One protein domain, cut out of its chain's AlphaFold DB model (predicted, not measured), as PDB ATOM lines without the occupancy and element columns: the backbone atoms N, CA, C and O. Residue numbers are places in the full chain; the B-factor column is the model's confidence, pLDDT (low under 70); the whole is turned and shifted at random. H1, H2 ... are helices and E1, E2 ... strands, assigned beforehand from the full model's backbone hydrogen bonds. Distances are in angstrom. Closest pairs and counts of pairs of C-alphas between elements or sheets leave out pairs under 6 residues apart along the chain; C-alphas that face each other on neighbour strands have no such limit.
ATOM      1  N   ARG A  15     156.682 127.291 182.156       92.00
ATOM      2  CA  ARG A  15     157.490 128.130 181.272       92.00
ATOM      3  C   ARG A  15     156.607 129.228 180.696       92.00
ATOM      4  O   ARG A  15     155.554 128.922 180.142       92.00
ATOM      5  N   VAL A  16     157.043 130.481 180.808       88.31
ATOM      6  CA  VAL A  16     156.331 131.632 180.248       88.31
ATOM      7  C   VAL A  16     156.255 131.476 178.734       88.31
ATOM      8  O   VAL A  16     157.284 131.434 178.052       88.31
ATOM      9  N   ALA A  17     155.031 131.388 178.232       82.00
ATOM     10  CA  ALA A  17     154.709 131.474 176.819       82.00
ATOM     11  C   ALA A  17     153.922 132.772 176.600       82.00
ATOM     12  O   ALA A  17     154.536 133.837 176.539       82.00
ATOM     13  N   ASP A  18     152.592 132.683 176.607       80.81
ATOM     14  CA  ASP A  18     151.664 133.805 176.477       80.81
ATOM     15  C   ASP A  18     150.772 133.917 177.726       80.81
ATOM     16  O   ASP A  18     150.364 132.902 178.296       80.81
ATOM     17  N   GLY A  19     150.444 135.147 178.132       84.56
ATOM     18  CA  GLY A  19     149.598 135.427 179.301       84.56
ATOM     19  C   GLY A  19     150.359 135.513 180.630       84.56
ATOM     20  O   GLY A  19     151.589 135.557 180.656       84.56
ATOM     21  N   ASP A  20     149.613 135.581 181.737       90.12
ATOM     22  CA  ASP A  20     150.183 135.658 183.084       90.12
ATOM     23  C   ASP A  20     150.518 134.244 183.616       90.12
ATOM     24  O   ASP A  20     149.611 133.438 183.863       90.12
ATOM     25  N   PRO A  21     151.806 133.904 183.824       92.38
ATOM     26  CA  PRO A  21     152.198 132.599 184.355       92.38
ATOM     27  C   PRO A  21     151.670 132.345 185.775       92.38
ATOM     28  O   PRO A  21     151.470 131.186 186.149       92.38
ATOM     29  N   PHE A  22     151.431 133.389 186.572       92.38
ATOM     30  CA  PHE A  22     150.900 133.247 187.924       92.38
ATOM     31  C   PHE A  22     149.435 132.819 187.900       92.38
ATOM     32  O   PHE A  22     149.062 131.940 188.676       92.38
ATOM     33  N   GLU A  23     148.623 133.354 186.984       93.88
ATOM     34  CA  GLU A  23     147.234 132.913 186.803       93.88
ATOM     35  C   GLU A  23     147.168 131.420 186.460       93.88
ATOM     36  O   GLU A  23     146.420 130.670 187.089       93.88
ATOM     37  N   VAL A  24     148.018 130.963 185.531       94.19
ATOM     38  CA  VAL A  24     148.103 129.547 185.136       94.19
ATOM     39  C   VAL A  24     148.476 128.661 186.325       94.19
ATOM     40  O   VAL A  24     147.844 127.626 186.562       94.19
ATOM     41  N   LEU A  25     149.488 129.057 187.101       94.81
ATOM     42  CA  LEU A  25     149.924 128.289 188.265       94.81
ATOM     43  C   LEU A  25     148.875 128.284 189.382       94.81
ATOM     44  O   LEU A  25     148.667 127.244 190.004       94.81
ATOM     45  N   HIS A  26     148.193 129.402 189.630       94.38
ATOM     46  CA  HIS A  26     147.121 129.472 190.621       94.38
ATOM     47  C   HIS A  26     145.933 128.587 190.238       94.38
ATOM     48  O   HIS A  26     145.475 127.811 191.078       94.38
ATOM     49  N   ALA A  27     145.510 128.623 188.972       95.25
ATOM     50  CA  ALA A  27     144.466 127.744 188.460       95.25
ATOM     51  C   ALA A  27     144.859 126.262 188.587       95.25
ATOM     52  O   ALA A  27     144.049 125.438 189.007       95.25
ATOM     53  N   TYR A  28     146.119 125.912 188.293       95.38
ATOM     54  CA  TYR A  28     146.619 124.547 188.471       95.38
ATOM     55  C   TYR A  28     146.603 124.105 189.941       95.38
ATOM     56  O   TYR A  28     146.199 122.980 190.243       95.38
ATOM     57  N   ILE A  29     147.042 124.971 190.860       95.56
ATOM     58  CA  ILE A  29     147.041 124.690 192.302       95.56
ATOM     59  C   ILE A  29     145.612 124.408 192.782       95.56
ATOM     60  O   ILE A  29     145.389 123.397 193.447       95.56
ATOM     61  N   GLU A  30     144.652 125.254 192.401       95.81
ATOM     62  CA  GLU A  30     143.240 125.102 192.762       95.81
ATOM     63  C   GLU A  30     142.635 123.819 192.177       95.81
ATOM     64  O   GLU A  30     142.076 123.007 192.916       95.81
ATOM     65  N   ALA A  31     142.824 123.578 190.875       96.88
ATOM     66  CA  ALA A  31     142.272 122.415 190.178       96.88
ATOM     67  C   ALA A  31     142.778 121.070 190.727       96.88
ATOM     68  O   ALA A  31     142.086 120.059 190.622       96.88
ATOM     69  N   ASN A  32     143.976 121.048 191.319       96.75
ATOM     70  CA  ASN A  32     144.586 119.842 191.882       96.75
ATOM     71  C   ASN A  32     144.448 119.745 193.411       96.75
ATOM     72  O   ASN A  32     145.052 118.858 194.015       96.75
ATOM     73  N   GLY A  33     143.697 120.647 194.054       95.62
ATOM     74  CA  GLY A  33     143.552 120.665 195.513       95.62
ATOM     75  C   GLY A  33     144.882 120.845 196.254       95.62
ATOM     76  O   GLY A  33     145.044 120.366 197.377       95.62
ATOM     77  N   LEU A  34     145.858 121.493 195.614       96.31
ATOM     78  CA  LEU A  34     147.149 121.811 196.210       96.31
ATOM     79  C   LEU A  34     147.037 123.107 197.019       96.31
ATOM     80  O   LEU A  34     146.161 123.939 196.794       96.31
ATOM     81  N   ALA A  35     147.964 123.311 197.948       94.88
ATOM     82  CA  ALA A  35     148.051 124.541 198.723       94.88
ATOM     83  C   ALA A  35     149.335 125.297 198.372       94.88
ATOM     84  O   ALA A  35     150.415 124.714 198.324       94.88
ATOM     85  N   ASN A  36     149.221 126.604 198.140       93.25
ATOM     86  CA  ASN A  36     150.371 127.493 197.975       93.25
ATOM     87  C   ASN A  36     150.981 127.826 199.347       93.25
ATOM     88  O   ASN A  36     150.271 128.287 200.252       93.25
ATOM     89  N   ASN A  37     152.297 127.673 199.488       94.12
ATOM     90  CA  ASN A  37     153.028 128.190 200.638       94.12
ATOM     91  C   ASN A  37     153.239 129.704 200.500       94.12
ATOM     92  O   ASN A  37     154.265 130.173 200.009       94.12
ATOM     93  N   LYS A  38     152.301 130.489 201.040       90.88
ATOM     94  CA  LYS A  38     152.341 131.965 201.020       90.88
ATOM     95  C   LYS A  38     153.558 132.589 201.726       90.88
ATOM     96  O   LYS A  38     153.764 133.791 201.611       90.88
ATOM     97  N   ARG A  39     154.323 131.810 202.499       91.25
ATOM     98  CA  ARG A  39     155.563 132.249 203.167       91.25
ATOM     99  C   ARG A  39     156.825 131.767 202.444       91.25
ATOM    100  O   ARG A  39     157.928 132.066 202.891       91.25
ATOM    101  N   GLY A  40     156.669 130.985 201.377       90.69
ATOM    102  CA  GLY A  40     157.767 130.475 200.571       90.69
ATOM    103  C   GLY A  40     158.271 131.498 199.551       90.69
ATOM    104  O   GLY A  40     157.632 132.511 199.275       90.69
ATOM    105  N   LEU A  41     159.430 131.203 198.966       92.69
ATOM    106  CA  LEU A  41     160.070 132.025 197.942       92.69
ATOM    107  C   LEU A  41     159.594 131.611 196.546       92.69
ATOM    108  O   LEU A  41     159.902 130.496 196.132       92.69
ATOM    109  N   ALA A  42     158.903 132.497 195.827       93.69
ATOM    110  CA  ALA A  42     158.650 132.342 194.394       93.69
ATOM    111  C   ALA A  42     159.894 132.732 193.577       93.69
ATOM    112  O   ALA A  42     160.675 133.582 194.006       93.69
ATOM    113  N   LEU A  43     160.088 132.101 192.416       93.31
ATOM    114  CA  LEU A  43     161.271 132.306 191.575       93.31
ATOM    115  C   LEU A  43     160.880 132.510 190.117       93.31
ATOM    116  O   LEU A  43     160.039 131.781 189.601       93.31
ATOM    117  N   GLU A  44     161.577 133.416 189.440       92.81
ATOM    118  CA  GLU A  44     161.616 133.486 187.982       92.81
ATOM    119  C   GLU A  44     163.046 133.219 187.515       92.81
ATOM    120  O   GLU A  44     163.984 133.921 187.901       92.81
ATOM    121  N   VAL A  45     163.228 132.172 186.713       91.81
ATOM    122  CA  VAL A  45     164.544 131.733 186.246       91.81
ATOM    123  C   VAL A  45     164.661 131.973 184.750       91.81
ATOM    124  O   VAL A  45     164.001 131.311 183.946       91.81
ATOM    125  N   TYR A  46     165.559 132.887 184.392       90.94
ATOM    126  CA  TYR A  46     165.891 133.235 183.015       90.94
ATOM    127  C   TYR A  46     167.153 132.480 182.572       90.94
ATOM    128  O   TYR A  46     168.178 132.550 183.260       90.94
ATOM    129  N   PRO A  47     167.128 131.756 181.439       87.69
ATOM    130  CA  PRO A  47     168.322 131.108 180.915       87.69
ATOM    131  C   PRO A  47     169.394 132.139 180.549       87.69
ATOM    132  O   PRO A  47     169.166 133.027 179.733       87.69
ATOM    133  N   VAL A  48     170.598 131.981 181.097       87.19
ATOM    134  CA  VAL A  48     171.715 132.917 180.856       87.19
ATOM    135  C   VAL A  48     172.150 132.938 179.387       87.19
ATOM    136  O   VAL A  48     172.550 133.976 178.876       87.19
ATOM    137  N   HIS A  49     172.064 131.802 178.692       86.50
ATOM    138  CA  HIS A  49     172.521 131.675 177.305       86.50
ATOM    139  C   HIS A  49     171.578 132.331 176.283       86.50
ATOM    140  O   HIS A  49     171.962 132.483 175.127       86.50
ATOM    141  N   ASN A  50     170.355 132.692 176.684       82.00
ATOM    142  CA  ASN A  50     169.371 133.353 175.828       82.00
ATOM    143  C   ASN A  50     168.301 134.055 176.689       82.00
ATOM    144  O   ASN A  50     167.167 133.571 176.771       82.00
ATOM    145  N   PRO A  51     168.654 135.149 177.388       80.69
ATOM    146  CA  PRO A  51     167.743 135.807 178.311       80.69
ATOM    147  C   PRO A  51     166.711 136.600 177.512       80.69
ATOM    148  O   PRO A  51     166.952 137.731 177.093       80.69
ATOM    149  N   LYS A  52     165.550 135.995 177.280       81.88
ATOM    150  CA  LYS A  52     164.380 136.710 176.783       81.88
ATOM    151  C   LYS A  52     163.560 137.149 177.983       81.88
ATOM    152  O   LYS A  52     163.319 136.366 178.890       81.88
ATOM    153  N   TRP A  53     163.201 138.424 178.022       79.25
ATOM    154  CA  TRP A  53     162.331 138.976 179.052       79.25
ATOM    155  C   TRP A  53     161.145 139.662 178.369       79.25
ATOM    156  O   TRP A  53     161.365 140.367 177.380       79.25
ATOM    157  N   PRO A  54     159.906 139.478 178.855       77.25
ATOM    158  CA  PRO A  54     159.494 138.603 179.964       77.25
ATOM    159  C   PRO A  54     159.244 137.133 179.556       77.25
ATOM    160  O   PRO A  54     158.806 136.333 180.375       77.25
ATOM    161  N   SER A  55     159.486 136.757 178.298       83.06
ATOM    162  CA  SER A  55     159.130 135.434 177.763       83.06
ATOM    163  C   SER A  55     160.159 134.337 178.055       83.06
ATOM    164  O   SER A  55     161.329 134.597 178.289       83.06
ATOM    165  N   GLU A  56     159.732 133.073 178.004       85.81
ATOM    166  CA  GLU A  56     160.579 131.884 178.186       85.81
ATOM    167  C   GLU A  56     161.243 131.708 179.567       85.81
ATOM    168  O   GLU A  56     162.017 130.761 179.749       85.81
ATOM    169  N   ALA A  57     160.919 132.546 180.554       91.50
ATOM    170  CA  ALA A  57     161.304 132.315 181.942       91.50
ATOM    171  C   ALA A  57     160.624 131.057 182.497       91.50
ATOM    172  O   ALA A  57     159.510 130.715 182.104       91.50
ATOM    173  N   ASN A  58     161.265 130.373 183.442       93.06
ATOM    174  CA  ASN A  58     160.585 129.361 184.249       93.06
ATOM    175  C   ASN A  58     160.143 130.009 185.557       93.06
ATOM    176  O   ASN A  58     160.985 130.489 186.319       93.06
ATOM    177  N   VAL A  59     158.839 130.020 185.810       94.75
ATOM    178  CA  VAL A  59     158.255 130.560 187.041       94.75
ATOM    179  C   VAL A  59     157.994 129.411 188.003       94.75
ATOM    180  O   VAL A  59     157.544 128.345 187.581       94.75
ATOM    181  N   PHE A  60     158.292 129.611 189.284       95.50
ATOM    182  CA  PHE A  60     158.108 128.626 190.345       95.50
ATOM    183  C   PHE A  60     157.302 129.226 191.498       95.50
ATOM    184  O   PHE A  60     157.700 130.250 192.056       95.50
ATOM    185  N   ILE A  61     156.221 128.553 191.906       95.50
ATOM    186  CA  ILE A  61     155.449 128.892 193.114       95.50
ATOM    187  C   ILE A  61     155.610 127.767 194.143       95.50
ATOM    188  O   ILE A  61     155.420 126.597 193.796       95.50
ATOM    189  N   PRO A  62     155.978 128.087 195.396       96.12
ATOM    190  CA  PRO A  62     156.162 127.089 196.441       96.12
ATOM    191  C   PRO A  62     154.821 126.492 196.889       96.12
ATOM    192  O   PRO A  62     153.821 127.191 197.046       96.12
ATOM    193  N   LEU A  63     154.808 125.188 197.137       94.88
ATOM    194  CA  LEU A  63     153.667 124.478 197.714       94.88
ATOM    195  C   LEU A  63     153.821 124.333 199.234       94.88
ATOM    196  O   LEU A  63     154.945 124.310 199.740       94.88
TER     197      LEU A  63
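AT A GLANCE: This is residues 15 to 63 of the 64 residues of an uncharacterized protein of Paenibacillus montanisoli (UniProt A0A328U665). With little regular structure, this is a small, flat model: a short two-stranded hairpin, E1 and E2, with one helix, H1, on the E2 side and long loops at the two ends. The printed part has 49 residues, with H1, E1 and E2 in that order; the sheet E1 - E2 is antiparallel and the class is mixed, with 19 residues in named elements. It is only just loose, close to compact, with a radius of gyration of the C-alphas of 11.8 A and spans of 35 by 22 by 12 A.

HOW THE PARTS SIT: Strands E1, residues 43 to 45, and E2, residues 58 to 62, form a hairpin, antiparallel at 161 degrees; N 45 and O 58 are 2.8 A apart, within hydrogen-bond range. The closest C-alphas of E2 and H1, residues 21 to 31, are those of Val 59 and Pro 21, 6.9 A apart. In H1 every O i to N i+4 pair is within hydrogen-bond range.

IN THESE COORDINATES: E2 measures 13.2 A, E1 6.3 A and H1 15.4 A. H1 begins at C-alpha 21 (152.198, 132.599, 184.355); E2 ends at C-alpha 62 (156.162, 127.089, 196.441).

THE WHOLE: The C-alphas of Gly 33 and His 49, the two farthest apart, are 35.9 A apart. Both links are long; the printed part has no cut, and no printed residue is under 70 in pLDDT.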